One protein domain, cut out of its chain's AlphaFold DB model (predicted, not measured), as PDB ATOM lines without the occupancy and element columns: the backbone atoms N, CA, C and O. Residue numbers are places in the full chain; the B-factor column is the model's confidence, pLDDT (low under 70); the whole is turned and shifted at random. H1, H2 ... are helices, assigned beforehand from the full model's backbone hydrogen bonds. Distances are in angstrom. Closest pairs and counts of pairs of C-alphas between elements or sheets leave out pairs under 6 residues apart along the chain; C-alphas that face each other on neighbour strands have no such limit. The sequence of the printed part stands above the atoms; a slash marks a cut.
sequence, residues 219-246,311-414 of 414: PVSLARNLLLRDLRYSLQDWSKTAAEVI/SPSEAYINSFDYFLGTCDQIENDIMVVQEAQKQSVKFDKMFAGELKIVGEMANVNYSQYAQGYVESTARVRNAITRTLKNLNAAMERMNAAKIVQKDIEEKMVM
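AT A GLANCE: This is residues 219 to 246 and 311 to 414 of the 414 residues of an uncharacterized protein of Onchocerca volvulus (UniProt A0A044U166). Three long helices form a slender up-and-down bundle, each running against the one before: H1 and H2 side by side, H3 packed aslant on both. Residues 395 to 414 stick out beyond the body, as does the loop at 356 to 365. Here 132 residues are printed, with helices H1, H2, H3 in order and no named strand: all helix, an extended rod, radius of gyration of the C-alphas 22.4 A, spanning 81 by 28 by 19 A.

IN THESE COORDINATES: Find C-alpha 219 at (17.519, 17.473, -32.611); H1 runs to 246, 40.2 A. H2, residues 312 to 351, covers 57.3 A; H3, 366 to 410, covers 65.7 A, ending at (-1.559, -1.196, -68.762).

HOW THE PARTS SIT: H1 and H2 touch, opposite ways at a shallow 11 degrees; their closest C-alphas, Thr 241 and Tyr 316, are 4.9 A apart. H2 and H3, a helical hairpin, touch through residues 333 to 347 and 372 to 383, closest C-alphas Ala 340 and Ser 376, 5.1 A, at a shallow 28 degrees. H1 touches H3 with 223 to 230 alone, closest C-alphas Ala 223 and Ile 384, 6.1 A, the same way at 33 degrees, only just short of steep. In H1, H2 and H3 every O i to N i+4 pair is within hydrogen-bond range.

THE WHOLE: Residues 247 to 310 are cut out, C-alphas 246 and 311 standing 12.7 A apart. The H2 to H3 link is long; pLDDT is under 70 at 23 residues, among them 353 to 367.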
ATOM      1  N   PRO A 219      17.815  16.658 -31.439       68.33
ATOM      2  CA  PRO A 219      17.519  17.473 -32.611       68.33
ATOM      3  C   PRO A 219      18.734  17.672 -33.528       68.33
ATOM      4  O   PRO A 219      18.548  17.822 -34.736       68.33
ATOM      5  N   VAL A 220      19.966  17.625 -33.002       72.35
ATOM      6  CA  VAL A 220      21.192  17.692 -33.815       72.35
ATOM      7  C   VAL A 220      21.354  16.411 -34.639       72.35
ATOM      8  O   VAL A 220      21.576  16.471 -35.849       72.35
ATOM      9  N   SER A 221      21.175  15.244 -34.022       74.79
ATOM     10  CA  SER A 221      21.187  13.937 -34.690       74.79
ATOM     11  C   SER A 221      20.037  13.773 -35.687       74.79
ATOM     12  O   SER A 221      20.244  13.212 -36.767       74.79
ATOM     13  N   LEU A 222      18.846  14.299 -35.384       74.11
ATOM     14  CA  LEU A 222      17.713  14.328 -36.311       74.11
ATOM     15  C   LEU A 222      18.023  15.199 -37.538       74.11
ATOM     16  O   LEU A 222      17.852  14.737 -38.666       74.11
ATOM     17  N   ALA A 223      18.541  16.415 -37.334       74.65
ATOM     18  CA  ALA A 223      18.957  17.297 -38.424       74.65
ATOM     19  C   ALA A 223      20.033  16.640 -39.306       74.65
ATOM     20  O   ALA A 223      19.865  16.570 -40.521       74.65
ATOM     21  N   ARG A 224      21.087  16.059 -38.713       74.04
ATOM     22  CA  ARG A 224      22.138  15.328 -39.453       74.04
ATOM     23  C   ARG A 224      21.566  14.191 -40.310       74.04
ATOM     24  O   ARG A 224      21.936  14.063 -41.472       74.04
ATOM     25  N   ASN A 225      20.638  13.394 -39.774       77.15
ATOM     26  CA  ASN A 225      19.995  12.307 -40.522       77.15
ATOM     27  C   ASN A 225      19.134  12.804 -41.696       77.15
ATOM     28  O   ASN A 225      19.083  12.143 -42.734       77.15
ATOM     29  N   LEU A 226      18.479  13.956 -41.541       77.32
ATOM     30  CA  LEU A 226      17.676  14.591 -42.585       77.32
ATOM     31  C   LEU A 226      18.556  15.175 -43.705       77.32
ATOM     32  O   LEU A 226      18.311  14.874 -44.870       77.32
ATOM     33  N   LEU A 227      19.644  15.876 -43.371       82.07
ATOM     34  CA  LEU A 227      20.614  16.391 -44.351       82.07
ATOM     35  C   LEU A 227      21.289  15.255 -45.145       82.07
ATOM     36  O   LEU A 227      21.389  15.308 -46.369       82.07
ATOM     37  N   LEU A 228      21.654  14.159 -44.470       79.76
ATOM     38  CA  LEU A 228      22.137  12.933 -45.120       79.76
ATOM     39  C   LEU A 228      21.079  12.244 -45.992       79.76
ATOM     40  O   LEU A 228      21.420  11.402 -46.823       79.76
ATOM     41  N   ARG A 229      19.787  12.509 -45.777       80.74
ATOM     42  CA  ARG A 229      18.705  11.966 -46.604       80.74
ATOM     43  C   ARG A 229      18.511  12.801 -47.868       80.74
ATOM     44  O   ARG A 229      18.410  12.204 -48.937       80.74
ATOM     45  N   ASP A 230      18.565  14.127 -47.761       80.65
ATOM     46  CA  ASP A 230      18.554  15.036 -48.916       80.65
ATOM     47  C   ASP A 230      19.742  14.754 -49.854       80.65
ATOM     48  O   ASP A 230      19.534  14.502 -51.042       80.65
ATOM     49  N   LEU A 231      20.966  14.650 -49.312       85.77
ATOM     50  CA  LEU A 231      22.172  14.312 -50.089       85.77
ATOM     51  C   LEU A 231      22.065  12.958 -50.809       85.77
ATOM     52  O   LEU A 231      22.513  12.815 -51.945       85.77
ATOM     53  N   ARG A 232      21.471  11.946 -50.159       85.81
ATOM     54  CA  ARG A 232      21.279  10.624 -50.776       85.81
ATOM     55  C   ARG A 232      20.261  10.665 -51.911       85.81
ATOM     56  O   ARG A 232      20.489   9.990 -52.909       85.81
ATOM     57  N   TYR A 233      19.182  11.440 -51.796       85.10
ATOM     58  CA  TYR A 233      18.205  11.556 -52.882       85.10
ATOM     59  C   TYR A 233      18.746  12.340 -54.080       85.10
ATOM     60  O   TYR A 233      18.559  11.889 -55.208       85.10
ATOM     61  N   SER A 234      19.442  13.459 -53.867       87.51
ATOM     62  CA  SER A 234      20.006  14.239 -54.977       87.51
ATOM     63  C   SER A 234      21.123  13.482 -55.707       87.51
ATOM     64  O   SER A 234      21.146  13.461 -56.936       87.51
ATOM     65  N   LEU A 235      21.983  12.763 -54.973       87.13
ATOM     66  CA  LEU A 235      22.988  11.874 -55.562       87.13
ATOM     67  C   LEU A 235      22.353  10.687 -56.309       87.13
ATOM     68  O   LEU A 235      22.838  10.312 -57.374       87.13
ATOM     69  N   GLN A 236      21.263  10.103 -55.794       87.24
ATOM     70  CA  GLN A 236      20.538   9.032 -56.487       87.24
ATOM     71  C   GLN A 236      19.921   9.516 -57.803       87.24
ATOM     72  O   GLN A 236      20.083   8.842 -58.821       87.24
ATOM     73  N   ASP A 237      19.263  10.677 -57.811       86.11
ATOM     74  CA  ASP A 237      18.651  11.236 -59.021       86.11
ATOM     75  C   ASP A 237      19.708  11.564 -60.089       86.11
ATOM     76  O   ASP A 237      19.609  11.092 -61.224       86.11
ATOM     77  N   TRP A 238      20.796  12.238 -59.696       86.85
ATOM     78  CA  TRP A 238      21.933  12.507 -60.582       86.85
ATOM     79  C   TRP A 238      22.618  11.224 -61.087       86.85
ATOM     80  O   TRP A 238      22.967  11.126 -62.263       86.85
ATOM     81  N   SER A 239      22.746  10.182 -60.254       87.06
ATOM     82  CA  SER A 239      23.291   8.892 -60.707       87.06
ATOM     83  C   SER A 239      22.394   8.197 -61.743       87.06
ATOM     84  O   SER A 239      22.895   7.525 -62.646       87.06
ATOM     85  N   LYS A 240      21.070   8.388 -61.651       87.41
ATOM     86  CA  LYS A 240      20.095   7.820 -62.587       87.41
ATOM     87  C   LYS A 240      20.155   8.524 -63.941       87.41
ATOM     88  O   LYS A 240      20.236   7.851 -64.964       87.41
ATOM     89  N   THR A 241      20.152   9.855 -63.971       87.91
ATOM     90  CA  THR A 241      20.269  10.619 -65.226       87.91
ATOM     91  C   THR A 241      21.632  10.409 -65.892       87.91
ATOM     92  O   THR A 241      21.699  10.270 -67.112       87.91
ATOM     93  N   ALA A 242      22.710  10.279 -65.109       84.50
ATOM     94  CA  ALA A 242      24.029   9.897 -65.614       84.50
ATOM     95  C   ALA A 242      24.004   8.517 -66.291       84.50
ATOM     96  O   ALA A 242      24.578   8.351 -67.366       84.50
ATOM     97  N   ALA A 243      23.295   7.538 -65.718       83.54
ATOM     98  CA  ALA A 243      23.137   6.219 -66.327       83.54
ATOM     99  C   ALA A 243      22.370   6.267 -67.665       83.54
ATOM    100  O   ALA A 243      22.774   5.582 -68.602       83.54
ATOM    101  N   GLU A 244      21.326   7.096 -67.789       82.39
ATOM    102  CA  GLU A 244      20.591   7.303 -69.055       82.39
ATOM    103  C   GLU A 244      21.462   7.990 -70.131       82.39
ATOM    104  O   GLU A 244      21.373   7.648 -71.310       82.39
ATOM    105  N   VAL A 245      22.351   8.918 -69.747       78.67
ATOM    106  CA  VAL A 245      23.317   9.553 -70.670       78.67
ATOM    107  C   VAL A 245      24.421   8.588 -71.109       78.67
ATOM    108  O   VAL A 245      24.805   8.588 -72.277       78.67
ATOM    109  N   ILE A 246      24.935   7.760 -70.195       75.64
ATOM    110  CA  ILE A 246      26.026   6.808 -70.469       75.64
ATOM    111  C   ILE A 246      25.520   5.565 -71.221       75.64
ATOM    112  O   ILE A 246      26.277   4.953 -71.977       75.64
ATOM    113  N   SER A 311      15.875  16.008 -73.139       82.31
ATOM    114  CA  SER A 311      16.901  15.088 -73.614       82.31
ATOM    115  C   SER A 311      17.689  14.527 -72.417       82.31
ATOM    116  O   SER A 311      17.820  15.223 -71.403       82.31
ATOM    117  N   PRO A 312      18.266  13.312 -72.499       81.38
ATOM    118  CA  PRO A 312      19.056  12.753 -71.397       81.38
ATOM    119  C   PRO A 312      20.149  13.713 -70.896       81.38
ATOM    120  O   PRO A 312      20.388  13.801 -69.696       81.38
ATOM    121  N   SER A 313      20.739  14.503 -71.803       82.86
ATOM    122  CA  SER A 313      21.715  15.553 -71.481       82.86
ATOM    123  C   SER A 313      21.118  16.700 -70.650       82.86
ATOM    124  O   SER A 313      21.664  17.040 -69.602       82.86
ATOM    125  N   GLU A 314      19.966  17.263 -71.042       87.33
ATOM    126  CA  GLU A 314      19.269  18.274 -70.226       87.33
ATOM    127  C   GLU A 314      18.839  17.708 -68.864       87.33
ATOM    128  O   GLU A 314      18.937  18.399 -67.853       87.33
ATOM    129  N   ALA A 315      18.378  16.454 -68.817       86.28
ATOM    130  CA  ALA A 315      17.986  15.795 -67.572       86.28
ATOM    131  C   ALA A 315      19.185  15.621 -66.622       86.28
ATOM    132  O   ALA A 315      19.079  15.927 -65.435       86.28
ATOM    133  N   TYR A 316      20.339  15.204 -67.154       87.10
ATOM    134  CA  TYR A 316      21.599  15.136 -66.416       87.10
ATOM    135  C   TYR A 316      22.010  16.502 -65.858       87.10
ATOM    136  O   TYR A 316      22.214  16.614 -64.649       87.10
ATOM    137  N   ILE A 317      22.042  17.547 -66.694       88.05
ATOM    138  CA  ILE A 317      22.394  18.913 -66.270       88.05
ATOM    139  C   ILE A 317      21.453  19.393 -65.155       88.05
ATOM    140  O   ILE A 317      21.926  19.794 -64.095       88.05
ATOM    141  N   ASN A 318      20.135  19.258 -65.327       87.73
ATOM    142  CA  ASN A 318      19.160  19.671 -64.314       87.73
ATOM    143  C   ASN A 318      19.313  18.910 -62.984       87.73
ATOM    144  O   ASN A 318      19.178  19.508 -61.917       87.73
ATOM    145  N   SER A 319      19.587  17.603 -63.025       87.25
ATOM    146  CA  SER A 319      19.818  16.807 -61.809       87.25
ATOM    147  C   SER A 319      21.145  17.152 -61.117       87.25
ATOM    148  O   SER A 319      21.228  17.104 -59.891       87.25
ATOM    149  N   PHE A 320      22.162  17.570 -61.878       86.06
ATOM    150  CA  PHE A 320      23.435  18.047 -61.342       86.06
ATOM    151  C   PHE A 320      23.297  19.435 -60.700       86.06
ATOM    152  O   PHE A 320      23.747  19.626 -59.573       86.06
ATOM    153  N   ASP A 321      22.584  20.368 -61.339       87.78
ATOM    154  CA  ASP A 321      22.224  21.664 -60.745       87.78
ATOM    155  C   ASP A 321      21.399  21.483 -59.455       87.78
ATOM    156  O   ASP A 321      21.614  22.184 -58.463       87.78
ATOM    157  N   TYR A 322      20.483  20.505 -59.430       87.04
ATOM    158  CA  TYR A 322      19.726  20.143 -58.229       87.04
ATOM    159  C   TYR A 322      20.617  19.534 -57.132       87.04
ATOM    160  O   TYR A 322      20.442  19.851 -55.953       87.04
ATOM    161  N   PHE A 323      21.598  18.703 -57.497       86.37
ATOM    162  CA  PHE A 323      22.606  18.184 -56.572       86.37
ATOM    163  C   PHE A 323      23.459  19.308 -55.968       86.37
ATOM    164  O   PHE A 323      23.569  19.375 -54.745       86.37
ATOM    165  N   LEU A 324      23.976  20.236 -56.779       88.00
ATOM    166  CA  LEU A 324      24.734  21.393 -56.291       88.00
ATOM    167  C   LEU A 324      23.892  22.271 -55.353       88.00
ATOM    168  O   LEU A 324      24.309  22.528 -54.227       88.00
ATOM    169  N   GLY A 325      22.663  22.629 -55.741       87.62
ATOM    170  CA  GLY A 325      21.760  23.400 -54.877       87.62
ATOM    171  C   GLY A 325      21.353  22.673 -53.584       87.62
ATOM    172  O   GLY A 325      21.062  23.317 -52.576       87.62
ATOM    173  N   THR A 326      21.366  21.335 -53.578       84.43
ATOM    174  CA  THR A 326      21.189  20.532 -52.355       84.43
ATOM    175  C   THR A 326      22.420  20.632 -51.450       84.43
ATOM    176  O   THR A 326      22.280  20.763 -50.237       84.43
ATOM    177  N   CYS A 327      23.622  20.617 -52.025       81.20
ATOM    178  CA  CYS A 327      24.875  20.762 -51.288       81.20
ATOM    179  C   CYS A 327      25.022  22.159 -50.656       81.20
ATOM    180  O   CYS A 327      25.305  22.241 -49.460       81.20
ATOM    181  N   ASP A 328      24.719  23.231 -51.398       85.46
ATOM    182  CA  ASP A 328      24.684  24.609 -50.879       85.46
ATOM    183  C   ASP A 328      23.705  24.739 -49.693       85.46
ATOM    184  O   ASP A 328      23.998  25.368 -48.671       85.46
ATOM    185  N   GLN A 329      22.521  24.121 -49.802       84.27
ATOM    186  CA  GLN A 329      21.522  24.103 -48.731       84.27
ATOM    187  C   GLN A 329      22.035  23.353 -47.489       84.27
ATOM    188  O   GLN A 329      21.860  23.837 -46.371       84.27
ATOM    189  N   ILE A 330      22.709  22.213 -47.677       83.08
ATOM    190  CA  ILE A 330      23.280  21.418 -46.583       83.08
ATOM    191  C   ILE A 330      24.403  22.171 -45.860       83.08
ATOM    192  O   ILE A 330      24.447  22.123 -44.632       83.08
ATOM    193  N   GLU A 331      25.272  22.903 -46.562       80.52
ATOM    194  CA  GLU A 331      26.305  23.735 -45.924       80.52
ATOM    195  C   GLU A 331      25.680  24.809 -45.015       80.52
ATOM    196  O   GLU A 331      26.068  24.957 -43.852       80.52
ATOM    197  N   ASN A 332      24.642  25.496 -45.504       83.56
ATOM    198  CA  ASN A 332      23.900  26.487 -44.725       83.56
ATOM    199  C   ASN A 332      23.237  25.880 -43.474       83.56
ATOM    200  O   ASN A 332      23.322  26.455 -42.385       83.56
ATOM    201  N   ASP A 333      22.617  24.706 -43.597       79.80
ATOM    202  CA  ASP A 333      21.976  24.039 -42.461       79.80
ATOM    203  C   ASP A 333      22.997  23.453 -41.467       79.80
ATOM    204  O   ASP A 333      22.746  23.462 -40.260       79.80
ATOM    205  N   ILE A 334      24.180  23.019 -41.925       79.85
ATOM    206  CA  ILE A 334      25.295  22.624 -41.048       79.85
ATOM    207  C   ILE A 334      25.754  23.812 -40.193       79.85
ATOM    208  O   ILE A 334      25.898  23.648 -38.980       79.85
ATOM    209  N   MET A 335      25.920  25.008 -40.772       79.70
ATOM    210  CA  MET A 335      26.266  26.214 -40.003       79.70
ATOM    211  C   MET A 335      25.205  26.545 -38.939       79.70
ATOM    212  O   MET A 335      25.540  26.846 -37.791       79.70
ATOM    213  N   VAL A 336      23.916  26.421 -39.281       79.64
ATOM    214  CA  VAL A 336      22.800  26.613 -38.335       79.64
ATOM    215  C   VAL A 336      22.835  25.587 -37.196       79.64
ATOM    216  O   VAL A 336      22.648  25.957 -36.034       79.64
ATOM    217  N   VAL A 337      23.104  24.314 -37.498       77.29
ATOM    218  CA  VAL A 337      23.219  23.242 -36.494       77.29
ATOM    219  C   VAL A 337      24.447  23.435 -35.595       77.29
ATOM    220  O   VAL A 337      24.346  23.215 -34.389       77.29
ATOM    221  N   GLN A 338      25.581  23.892 -36.135       77.41
ATOM    222  CA  GLN A 338      26.786  24.191 -35.351       77.41
ATOM    223  C   GLN A 338      26.564  25.349 -34.367       77.41
ATOM    224  O   GLN A 338      26.899  25.216 -33.187       77.41
ATOM    225  N   GLU A 339      25.951  26.456 -34.800       77.62
ATOM    226  CA  GLU A 339      25.632  27.566 -33.891       77.62
ATOM    227  C   GLU A 339      24.584  27.149 -32.846       77.62
ATOM    228  O   GLU A 339      24.697  27.526 -31.681       77.62
ATOM    229  N   ALA A 340      23.600  26.315 -33.197       72.82
ATOM    230  CA  ALA A 340      22.664  25.764 -32.217       72.82
ATOM    231  C   ALA A 340      23.353  24.864 -31.173       72.82
ATOM    232  O   ALA A 340      23.090  25.022 -29.982       72.82
ATOM    233  N   GLN A 341      24.280  23.991 -31.586       76.59
ATOM    234  CA  GLN A 341      25.072  23.149 -30.678       76.59
ATOM    235  C   GLN A 341      25.988  23.991 -29.763       76.59
ATOM    236  O   GLN A 341      26.170  23.683 -28.587       76.59
ATOM    237  N   LYS A 342      26.544  25.094 -30.274       79.61
ATOM    238  CA  LYS A 342      27.328  26.060 -29.489       79.61
ATOM    239  C   LYS A 342      26.469  26.789 -28.447       79.61
ATOM    240  O   LYS A 342      26.912  26.956 -27.309       79.61
ATOM    241  N   GLN A 343      25.244  27.184 -28.802       71.74
ATOM    242  CA  GLN A 343      24.303  27.787 -27.853       71.74
ATOM    243  C   GLN A 343      23.804  26.775 -26.810       71.74
ATOM    244  O   GLN A 343      23.708  27.146 -25.643       71.74
ATOM    245  N   SER A 344      23.561  25.505 -27.168       70.99
ATOM    246  CA  SER A 344      23.177  24.481 -26.183       70.99
ATOM    247  C   SER A 344      24.300  24.214 -25.181       70.99
ATOM    248  O   SER A 344      24.073  24.348 -23.988       70.99
ATOM    249  N   VAL A 345      25.545  24.010 -25.631       77.02
ATOM    250  CA  VAL A 345      26.692  23.819 -24.720       77.02
ATOM    251  C   VAL A 345      26.928  25.043 -23.817       77.02
ATOM    252  O   VAL A 345      27.342  24.887 -22.668       77.02
ATOM    253  N   LYS A 346      26.648  26.271 -24.284       70.25
ATOM    254  CA  LYS A 346      26.676  27.464 -23.415       70.25
ATOM    255  C   LYS A 346      25.520  27.471 -22.404       70.25
ATOM    256  O   LYS A 346      25.730  27.884 -21.266       70.25
ATOM    257  N   PHE A 347      24.336  27.003 -22.793       68.43
ATOM    258  CA  PHE A 347      23.157  26.874 -21.933       68.43
ATOM    259  C   PHE A 347      23.356  25.810 -20.842       68.43
ATOM    260  O   PHE A 347      23.186  26.115 -19.662       68.43
ATOM    261  N   ASP A 348      23.837  24.619 -21.199       72.75
ATOM    262  CA  ASP A 348      24.124  23.519 -20.268       72.75
ATOM    263  C   ASP A 348      25.098  23.961 -19.162       72.75
ATOM    264  O   ASP A 348      24.864  23.729 -17.975       72.75
ATOM    265  N   LYS A 349      26.150  24.707 -19.529       72.28
ATOM    266  CA  LYS A 349      27.126  25.267 -18.578       72.28
ATOM    267  C   LYS A 349      26.569  26.366 -17.668       72.28
ATOM    268  O   LYS A 349      27.131  26.593 -16.594       72.28
ATOM    269  N   MET A 350      25.481  27.041 -18.052       64.70
ATOM    270  CA  MET A 350      24.762  27.946 -17.145       64.70
ATOM    271  C   MET A 350      23.993  27.145 -16.087       64.70
ATOM    272  O   MET A 350      24.115  27.443 -14.902       64.70
ATOM    273  N   PHE A 351      23.282  26.084 -16.486       69.47
ATOM    274  CA  PHE A 351      22.532  25.229 -15.553       69.47
ATOM    275  C   PHE A 351      23.431  24.384 -14.639       69.47
ATOM    276  O   PHE A 351      23.095  24.179 -13.476       69.47
ATOM    277  N   ALA A 352      24.605  23.963 -15.116       73.96
ATOM    278  CA  ALA A 352      25.615  23.281 -14.304       73.96
ATOM    279  C   ALA A 352      26.356  24.208 -13.310       73.96
ATOM    280  O   ALA A 352      27.180  23.739 -12.525       73.96
ATOM    281  N   GLY A 353      26.116  25.527 -13.349       63.38
ATOM    282  CA  GLY A 353      26.853  26.499 -12.536       63.38
ATOM    283  C   GLY A 353      28.341  26.605 -12.904       63.38
ATOM    284  O   GLY A 353      29.157  27.006 -12.071       63.38
ATOM    285  N   GLU A 354      28.717  26.230 -14.133       61.93
ATOM    286  CA  GLU A 354      30.101  26.255 -14.624       61.93
ATOM    287  C   GLU A 354      30.535  27.621 -15.169       61.93
ATOM    288  O   GLU A 354      31.738  27.876 -15.254       61.93
ATOM    289  N   LEU A 355      29.603  28.537 -15.474       57.11
ATOM    290  CA  LEU A 355      29.919  29.947 -15.763       57.11
ATOM    291  C   LEU A 355      30.354  30.691 -14.484       57.11
ATOM    292  O   LEU A 355      29.708  31.618 -14.007       57.11
ATOM    293  N   LYS A 356      31.507  30.301 -13.935       53.90
ATOM    294  CA  LYS A 356      32.129  30.882 -12.732       53.90
ATOM    295  C   LYS A 356      32.940  32.152 -13.031       53.90
ATOM    296  O   LYS A 356      33.833  32.512 -12.268       53.90
ATOM    297  N   ILE A 357      32.629  32.856 -14.123       52.02
ATOM    298  CA  ILE A 357      33.206  34.173 -14.429       52.02
ATOM    299  C   ILE A 357      32.430  35.222 -13.625       52.02
ATOM    300  O   ILE A 357      31.522  35.891 -14.115       52.02
ATOM    301  N   VAL A 358      32.800  35.346 -12.347       44.65
ATOM    302  CA  VAL A 358      32.140  36.198 -11.336       44.65
ATOM    303  C   VAL A 358      32.117  37.695 -11.716       44.65
ATOM    304  O   VAL A 358      31.336  38.453 -11.150       44.65
ATOM    305  N   GLY A 359      32.898  38.121 -12.718       52.35
ATOM    306  CA  GLY A 359      32.849  39.475 -13.286       52.35
ATOM    307  C   GLY A 359      31.785  39.716 -14.371       52.35
ATOM    308  O   GLY A 359      31.356  40.853 -14.535       52.35
ATOM    309  N   GLU A 360      31.327  38.693 -15.105       50.86
ATOM    310  CA  GLU A 360      30.347  38.877 -16.198       50.86
ATOM    311  C   GLU A 360      28.894  38.848 -15.701       50.86
ATOM    312  O   GLU A 360      28.042  39.566 -16.224       50.86
ATOM    313  N   MET A 361      28.616  38.066 -14.650       50.48
ATOM    314  CA  MET A 361      27.277  37.852 -14.073       50.48
ATOM    315  C   MET A 361      26.483  39.142 -13.800       50.48
ATOM    316  O   MET A 361      25.260  39.136 -13.900       50.48
ATOM    317  N   ALA A 362      27.162  40.249 -13.478       52.11
ATOM    318  CA  ALA A 362      26.534  41.534 -13.166       52.11
ATOM    319  C   ALA A 362      25.920  42.261 -14.382       52.11
ATOM    320  O   ALA A 362      25.134  43.185 -14.195       52.11
ATOM    321  N   ASN A 363      26.271  41.866 -15.613       54.86
ATOM    322  CA  ASN A 363      25.761  42.474 -16.853       54.86
ATOM    323  C   ASN A 363      25.300  41.426 -17.893       54.86
ATOM    324  O   ASN A 363      24.959  41.752 -19.030       54.86
ATOM    325  N   VAL A 364      25.272  40.143 -17.510       57.41
ATOM    326  CA  VAL A 364      24.714  39.043 -18.308       57.41
ATOM    327  C   VAL A 364      23.191  39.155 -18.312       57.41
ATOM    328  O   VAL A 364      22.498  38.739 -17.385       57.41
ATOM    329  N   ASN A 365      22.645  39.728 -19.386       65.86
ATOM    330  CA  ASN A 365      21.202  39.768 -19.587       65.86
ATOM    331  C   ASN A 365      20.682  38.368 -19.968       65.86
ATOM    332  O   ASN A 365      20.700  37.970 -21.134       65.86
ATOM    333  N   TYR A 366      20.197  37.625 -18.972       64.67
ATOM    334  CA  TYR A 366      19.647  36.277 -19.140       64.67
ATOM    335  C   TYR A 366      18.537  36.186 -20.201       64.67
ATOM    336  O   TYR A 366      18.433  35.152 -20.860       64.67
ATOM    337  N   SER A 367      17.739  37.241 -20.428       69.78
ATOM    338  CA  SER A 367      16.679  37.199 -21.448       69.78
ATOM    339  C   SER A 367      17.239  37.245 -22.872       69.78
ATOM    340  O   SER A 367      16.748  36.514 -23.727       69.78
ATOM    341  N   GLN A 368      18.320  37.996 -23.115       70.67
ATOM    342  CA  GLN A 368      19.047  37.985 -24.393       70.67
ATOM    343  C   GLN A 368      19.654  36.604 -24.684       70.67
ATOM    344  O   GLN A 368      19.591  36.124 -25.813       70.67
ATOM    345  N   TYR A 369      20.188  35.923 -23.663       64.87
ATOM    346  CA  TYR A 369      20.723  34.567 -23.821       64.87
ATOM    347  C   TYR A 369      19.632  33.514 -24.057       64.87
ATOM    348  O   TYR A 369      19.776  32.678 -24.950       64.87
ATOM    349  N   ALA A 370      18.520  33.580 -23.320       68.14
ATOM    350  CA  ALA A 370      17.363  32.722 -23.559       68.14
ATOM    351  C   ALA A 370      16.768  32.954 -24.961       68.14
ATOM    352  O   ALA A 370      16.463  31.992 -25.666       68.14
ATOM    353  N   GLN A 371      16.676  34.214 -25.402       73.76
ATOM    354  CA  GLN A 371      16.262  34.578 -26.756       73.76
ATOM    355  C   GLN A 371      17.215  33.996 -27.809       73.76
ATOM    356  O   GLN A 371      16.748  33.340 -28.734       73.76
ATOM    357  N   GLY A 372      18.535  34.151 -27.654       75.65
ATOM    358  CA  GLY A 372      19.524  33.604 -28.592       75.65
ATOM    359  C   GLY A 372      19.456  32.077 -28.734       75.65
ATOM    360  O   GLY A 372      19.560  31.554 -29.848       75.65
ATOM    361  N   TYR A 373      19.203  31.362 -27.630       71.05
ATOM    362  CA  TYR A 373      18.932  29.922 -27.648       71.05
ATOM    363  C   TYR A 373      17.635  29.603 -28.410       71.05
ATOM    364  O   TYR A 373      17.668  28.839 -29.375       71.05
ATOM    365  N   VAL A 374      16.515  30.251 -28.054       74.53
ATOM    366  CA  VAL A 374      15.204  30.070 -28.710       74.53
ATOM    367  C   VAL A 374      15.264  30.376 -30.211       74.53
ATOM    368  O   VAL A 374      14.705  29.626 -31.010       74.53
ATOM    369  N   GLU A 375      15.978  31.424 -30.620       76.65
ATOM    370  CA  GLU A 375      16.209  31.753 -32.026       76.65
ATOM    371  C   GLU A 375      17.016  30.672 -32.750       76.65
ATOM    372  O   GLU A 375      16.653  30.289 -33.863       76.65
ATOM    373  N   SER A 376      18.081  30.134 -32.143       72.52
ATOM    374  CA  SER A 376      18.850  29.036 -32.748       72.52
ATOM    375  C   SER A 376      18.023  27.754 -32.868       72.52
ATOM    376  O   SER A 376      18.011  27.135 -33.933       72.52
ATOM    377  N   THR A 377      17.249  27.393 -31.842       74.37
ATOM    378  CA  THR A 377      16.303  26.268 -31.909       74.37
ATOM    379  C   THR A 377      15.231  26.502 -32.981       74.37
ATOM    380  O   THR A 377      14.895  25.581 -33.727       74.37
ATOM    381  N   ALA A 378      14.731  27.733 -33.130       76.68
ATOM    382  CA  ALA A 378      13.788  28.091 -34.188       76.68
ATOM    383  C   ALA A 378      14.422  27.998 -35.587       76.68
ATOM    384  O   ALA A 378      13.771  27.487 -36.500       76.68
ATOM    385  N   ARG A 379      15.687  28.414 -35.765       77.50
ATOM    386  CA  ARG A 379      16.442  28.232 -37.018       77.50
ATOM    387  C   ARG A 379      16.583  26.745 -37.372       77.50
ATOM    388  O   ARG A 379      16.196  26.368 -38.475       77.50
ATOM    389  N   VAL A 380      17.007  25.891 -36.432       75.81
ATOM    390  CA  VAL A 380      17.104  24.427 -36.639       75.81
ATOM    391  C   VAL A 380      15.743  23.810 -36.981       75.81
ATOM    392  O   VAL A 380      15.628  23.071 -37.956       75.81
ATOM    393  N   ARG A 381      14.679  24.153 -36.243       74.02
ATOM    394  CA  ARG A 381      13.311  23.689 -36.535       74.02
ATOM    395  C   ARG A 381      12.858  24.106 -37.938       74.02
ATOM    396  O   ARG A 381      12.218  23.322 -38.638       74.02
ATOM    397  N   ASN A 382      13.176  25.327 -38.360       81.93
ATOM    398  CA  ASN A 382      12.816  25.833 -39.682       81.93
ATOM    399  C   ASN A 382      13.624  25.143 -40.806       81.93
ATOM    400  O   ASN A 382      13.046  24.868 -41.856       81.93
ATOM    401  N   ALA A 383      14.898  24.795 -40.576       75.86
ATOM    402  CA  ALA A 383      15.711  23.973 -41.484       75.86
ATOM    403  C   ALA A 383      15.132  22.551 -41.630       75.86
ATOM    404  O   ALA A 383      14.781  22.134 -42.731       75.86
ATOM    405  N   ILE A 384      14.870  21.867 -40.509       75.52
ATOM    406  CA  ILE A 384      14.178  20.564 -40.471       75.52
ATOM    407  C   ILE A 384      12.843  20.620 -41.238       75.52
ATOM    408  O   ILE A 384      12.536  19.733 -42.031       75.52
ATOM    409  N   THR A 385      12.068  21.695 -41.063       79.07
ATOM    410  CA  THR A 385      10.791  21.904 -41.772       79.07
ATOM    411  C   THR A 385      10.982  22.105 -43.282       79.07
ATOM    412  O   THR A 385      10.126  21.688 -44.063       79.07
ATOM    413  N   ARG A 386      12.089  22.726 -43.717       79.97
ATOM    414  CA  ARG A 386      12.443  22.898 -45.137       79.97
ATOM    415  C   ARG A 386      12.779  21.551 -45.776       79.97
ATOM    416  O   ARG A 386      12.136  21.197 -46.760       79.97
ATOM    417  N   THR A 387      13.684  20.775 -45.177       76.62
ATOM    418  CA  THR A 387      13.999  19.410 -45.632       76.62
ATOM    419  C   THR A 387      12.749  18.534 -45.680       76.62
ATOM    420  O   THR A 387      12.462  17.950 -46.717       76.62
ATOM    421  N   LEU A 388      11.922  18.499 -44.627       74.30
ATOM    422  CA  LEU A 388      10.697  17.683 -44.631       74.30
ATOM    423  C   LEU A 388       9.724  18.058 -45.766       74.30
ATOM    424  O   LEU A 388       9.125  17.167 -46.368       74.30
ATOM    425  N   LYS A 389       9.602  19.347 -46.116       84.14
ATOM    426  CA  LYS A 389       8.814  19.794 -47.280       84.14
ATOM    427  C   LYS A 389       9.442  19.374 -48.611       84.14
ATOM    428  O   LYS A 389       8.725  18.890 -49.483       84.14
ATOM    429  N   ASN A 390      10.759  19.519 -48.757       80.18
ATOM    430  CA  ASN A 390      11.493  19.104 -49.958       80.18
ATOM    431  C   ASN A 390      11.370  17.589 -50.190       80.18
ATOM    432  O   ASN A 390      11.053  17.156 -51.299       80.18
ATOM    433  N   LEU A 391      11.535  16.796 -49.127       72.05
ATOM    434  CA  LEU A 391      11.351  15.347 -49.123       72.05
ATOM    435  C   LEU A 391       9.922  14.944 -49.490       72.05
ATOM    436  O   LEU A 391       9.739  14.030 -50.290       72.05
ATOM    437  N   ASN A 392       8.907  15.625 -48.948       80.93
ATOM    438  CA  ASN A 392       7.518  15.334 -49.295       80.93
ATOM    439  C   ASN A 392       7.234  15.615 -50.780       80.93
ATOM    440  O   ASN A 392       6.740  14.732 -51.477       80.93
ATOM    441  N   ALA A 393       7.670  16.766 -51.301       82.49
ATOM    442  CA  ALA A 393       7.551  17.090 -52.724       82.49
ATOM    443  C   ALA A 393       8.318  16.100 -53.632       82.49
ATOM    444  O   ALA A 393       7.886  15.809 -54.747       82.49
ATOM    445  N   ALA A 394       9.447  15.547 -53.172       72.71
ATOM    446  CA  ALA A 394      10.166  14.491 -53.886       72.71
ATOM    447  C   ALA A 394       9.401  13.151 -53.881       72.71
ATOM    448  O   ALA A 394       9.325  12.482 -54.914       72.71
ATOM    449  N   MET A 395       8.780  12.772 -52.757       75.28
ATOM    450  CA  MET A 395       7.927  11.577 -52.666       75.28
ATOM    451  C   MET A 395       6.655  11.706 -53.517       75.28
ATOM    452  O   MET A 395       6.272  10.748 -54.186       75.28
ATOM    453  N   GLU A 396       6.039  12.887 -53.565       84.88
ATOM    454  CA  GLU A 396       4.887  13.185 -54.426       84.88
ATOM    455  C   GLU A 396       5.241  13.027 -55.913       84.88
ATOM    456  O   GLU A 396       4.552  12.300 -56.631       84.88
ATOM    457  N   ARG A 397       6.371  13.597 -56.364       77.36
ATOM    458  CA  ARG A 397       6.890  13.392 -57.733       77.36
ATOM    459  C   ARG A 397       7.164  11.917 -58.033       77.36
ATOM    460  O   ARG A 397       6.818  11.442 -59.113       77.36
ATOM    461  N   MET A 398       7.748  11.178 -57.087       71.18
ATOM    462  CA  MET A 398       8.022   9.745 -57.239       71.18
ATOM    463  C   MET A 398       6.731   8.926 -57.387       71.18
ATOM    464  O   MET A 398       6.663   8.024 -58.220       71.18
ATOM    465  N   ASN A 399       5.697   9.239 -56.605       79.61
ATOM    466  CA  ASN A 399       4.410   8.550 -56.676       79.61
ATOM    467  C   ASN A 399       3.649   8.903 -57.964       79.61
ATOM    468  O   ASN A 399       3.128   8.001 -58.618       79.61
ATOM    469  N   ALA A 400       3.673  10.167 -58.397       80.44
ATOM    470  CA  ALA A 400       3.135  10.573 -59.696       80.44
ATOM    471  C   ALA A 400       3.838   9.850 -60.863       80.44
ATOM    472  O   ALA A 400       3.174   9.368 -61.780       80.44
ATOM    473  N   ALA A 401       5.168   9.699 -60.807       73.25
ATOM    474  CA  ALA A 401       5.928   8.948 -61.808       73.25
ATOM    475  C   ALA A 401       5.540   7.456 -61.854       73.25
ATOM    476  O   ALA A 401       5.375   6.914 -62.944       73.25
ATOM    477  N   LYS A 402       5.324   6.810 -60.698       74.00
ATOM    478  CA  LYS A 402       4.845   5.413 -60.625       74.00
ATOM    479  C   LYS A 402       3.451   5.232 -61.232       74.00
ATOM    480  O   LYS A 402       3.223   4.247 -61.925       74.00
ATOM    481  N   ILE A 403       2.534   6.174 -60.999       78.55
ATOM    482  CA  ILE A 403       1.180   6.133 -61.579       78.55
ATOM    483  C   ILE A 403       1.253   6.247 -63.109       78.55
ATOM    484  O   ILE A 403       0.629   5.456 -63.808       78.55
ATOM    485  N   VAL A 404       2.068   7.173 -63.628       75.53
ATOM    486  CA  VAL A 404       2.301   7.321 -65.077       75.53
ATOM    487  C   VAL A 404       2.946   6.070 -65.680       75.53
ATOM    488  O   VAL A 404       2.570   5.674 -66.777       75.53
ATOM    489  N   GLN A 405       3.888   5.430 -64.982       69.89
ATOM    490  CA  GLN A 405       4.487   4.179 -65.446       69.89
ATOM    491  C   GLN A 405       3.442   3.053 -65.537       69.89
ATOM    492  O   GLN A 405       3.363   2.396 -66.571       69.89
ATOM    493  N   LYS A 406       2.588   2.891 -64.518       75.02
ATOM    494  CA  LYS A 406       1.523   1.874 -64.507       75.02
ATOM    495  C   LYS A 406       0.487   2.082 -65.619       75.02
ATOM    496  O   LYS A 406       0.075   1.113 -66.244       75.02
ATOM    497  N   ASP A 407       0.102   3.328 -65.900       74.07
ATOM    498  CA  ASP A 407      -0.803   3.678 -67.011       74.07
ATOM    499  C   ASP A 407      -0.202   3.341 -68.392       74.07
ATOM    500  O   ASP A 407      -0.923   2.922 -69.294       74.07
ATOM    501  N   ILE A 408       1.121   3.468 -68.554       75.56
ATOM    502  CA  ILE A 408       1.833   3.056 -69.775       75.56
ATOM    503  C   ILE A 408       1.920   1.526 -69.871       75.56
ATOM    504  O   ILE A 408       1.701   0.977 -70.947       75.56
ATOM    505  N   GLU A 409       2.208   0.837 -68.765       72.23
ATOM    506  CA  GLU A 409       2.271  -0.630 -68.710       72.23
ATOM    507  C   GLU A 409       0.901  -1.263 -69.014       72.23
ATOM    508  O   GLU A 409       0.818  -2.173 -69.836       72.23
ATOM    509  N   GLU A 410      -0.195  -0.734 -68.457       75.87
ATOM    510  CA  GLU A 410      -1.559  -1.196 -68.762       75.87
ATOM    511  C   GLU A 410      -1.949  -0.954 -70.230       75.87
ATOM    512  O   GLU A 410      -2.570  -1.819 -70.844       75.87
ATOM    513  N   LYS A 411      -1.517   0.164 -70.833       75.91
ATOM    514  CA  LYS A 411      -1.736   0.481 -72.260       75.91
ATOM    515  C   LYS A 411      -0.831  -0.277 -73.236       75.91
ATOM    516  O   LYS A 411      -0.991  -0.107 -74.439       75.91
ATOM    517  N   MET A 412       0.112  -1.077 -72.742       71.45
ATOM    518  CA  MET A 412       0.969  -1.948 -73.557       71.45
ATOM    519  C   MET A 412       0.542  -3.428 -73.483       71.45
ATOM    520  O   MET A 412       1.103  -4.269 -74.179       71.45
ATOM    521  N   VAL A 413      -0.442  -3.745 -72.631       75.58
ATOM    522  CA  VAL A 413      -1.014  -5.092 -72.434       75.58
ATOM    523  C   VAL A 413      -2.411  -5.230 -73.077       75.58
ATOM    524  O   VAL A 413      -2.918  -6.347 -73.196       75.58
ATOM    525  N   MET A 414      -3.014  -4.115 -73.514       58.75
ATOM    526  CA  MET A 414      -4.261  -4.049 -74.298       58.75
ATOM    527  C   MET A 414      -3.987  -3.888 -75.796       58.75
ATOM    528  O   MET A 414      -4.768  -4.475 -76.574       58.75
TER     529      MET A 414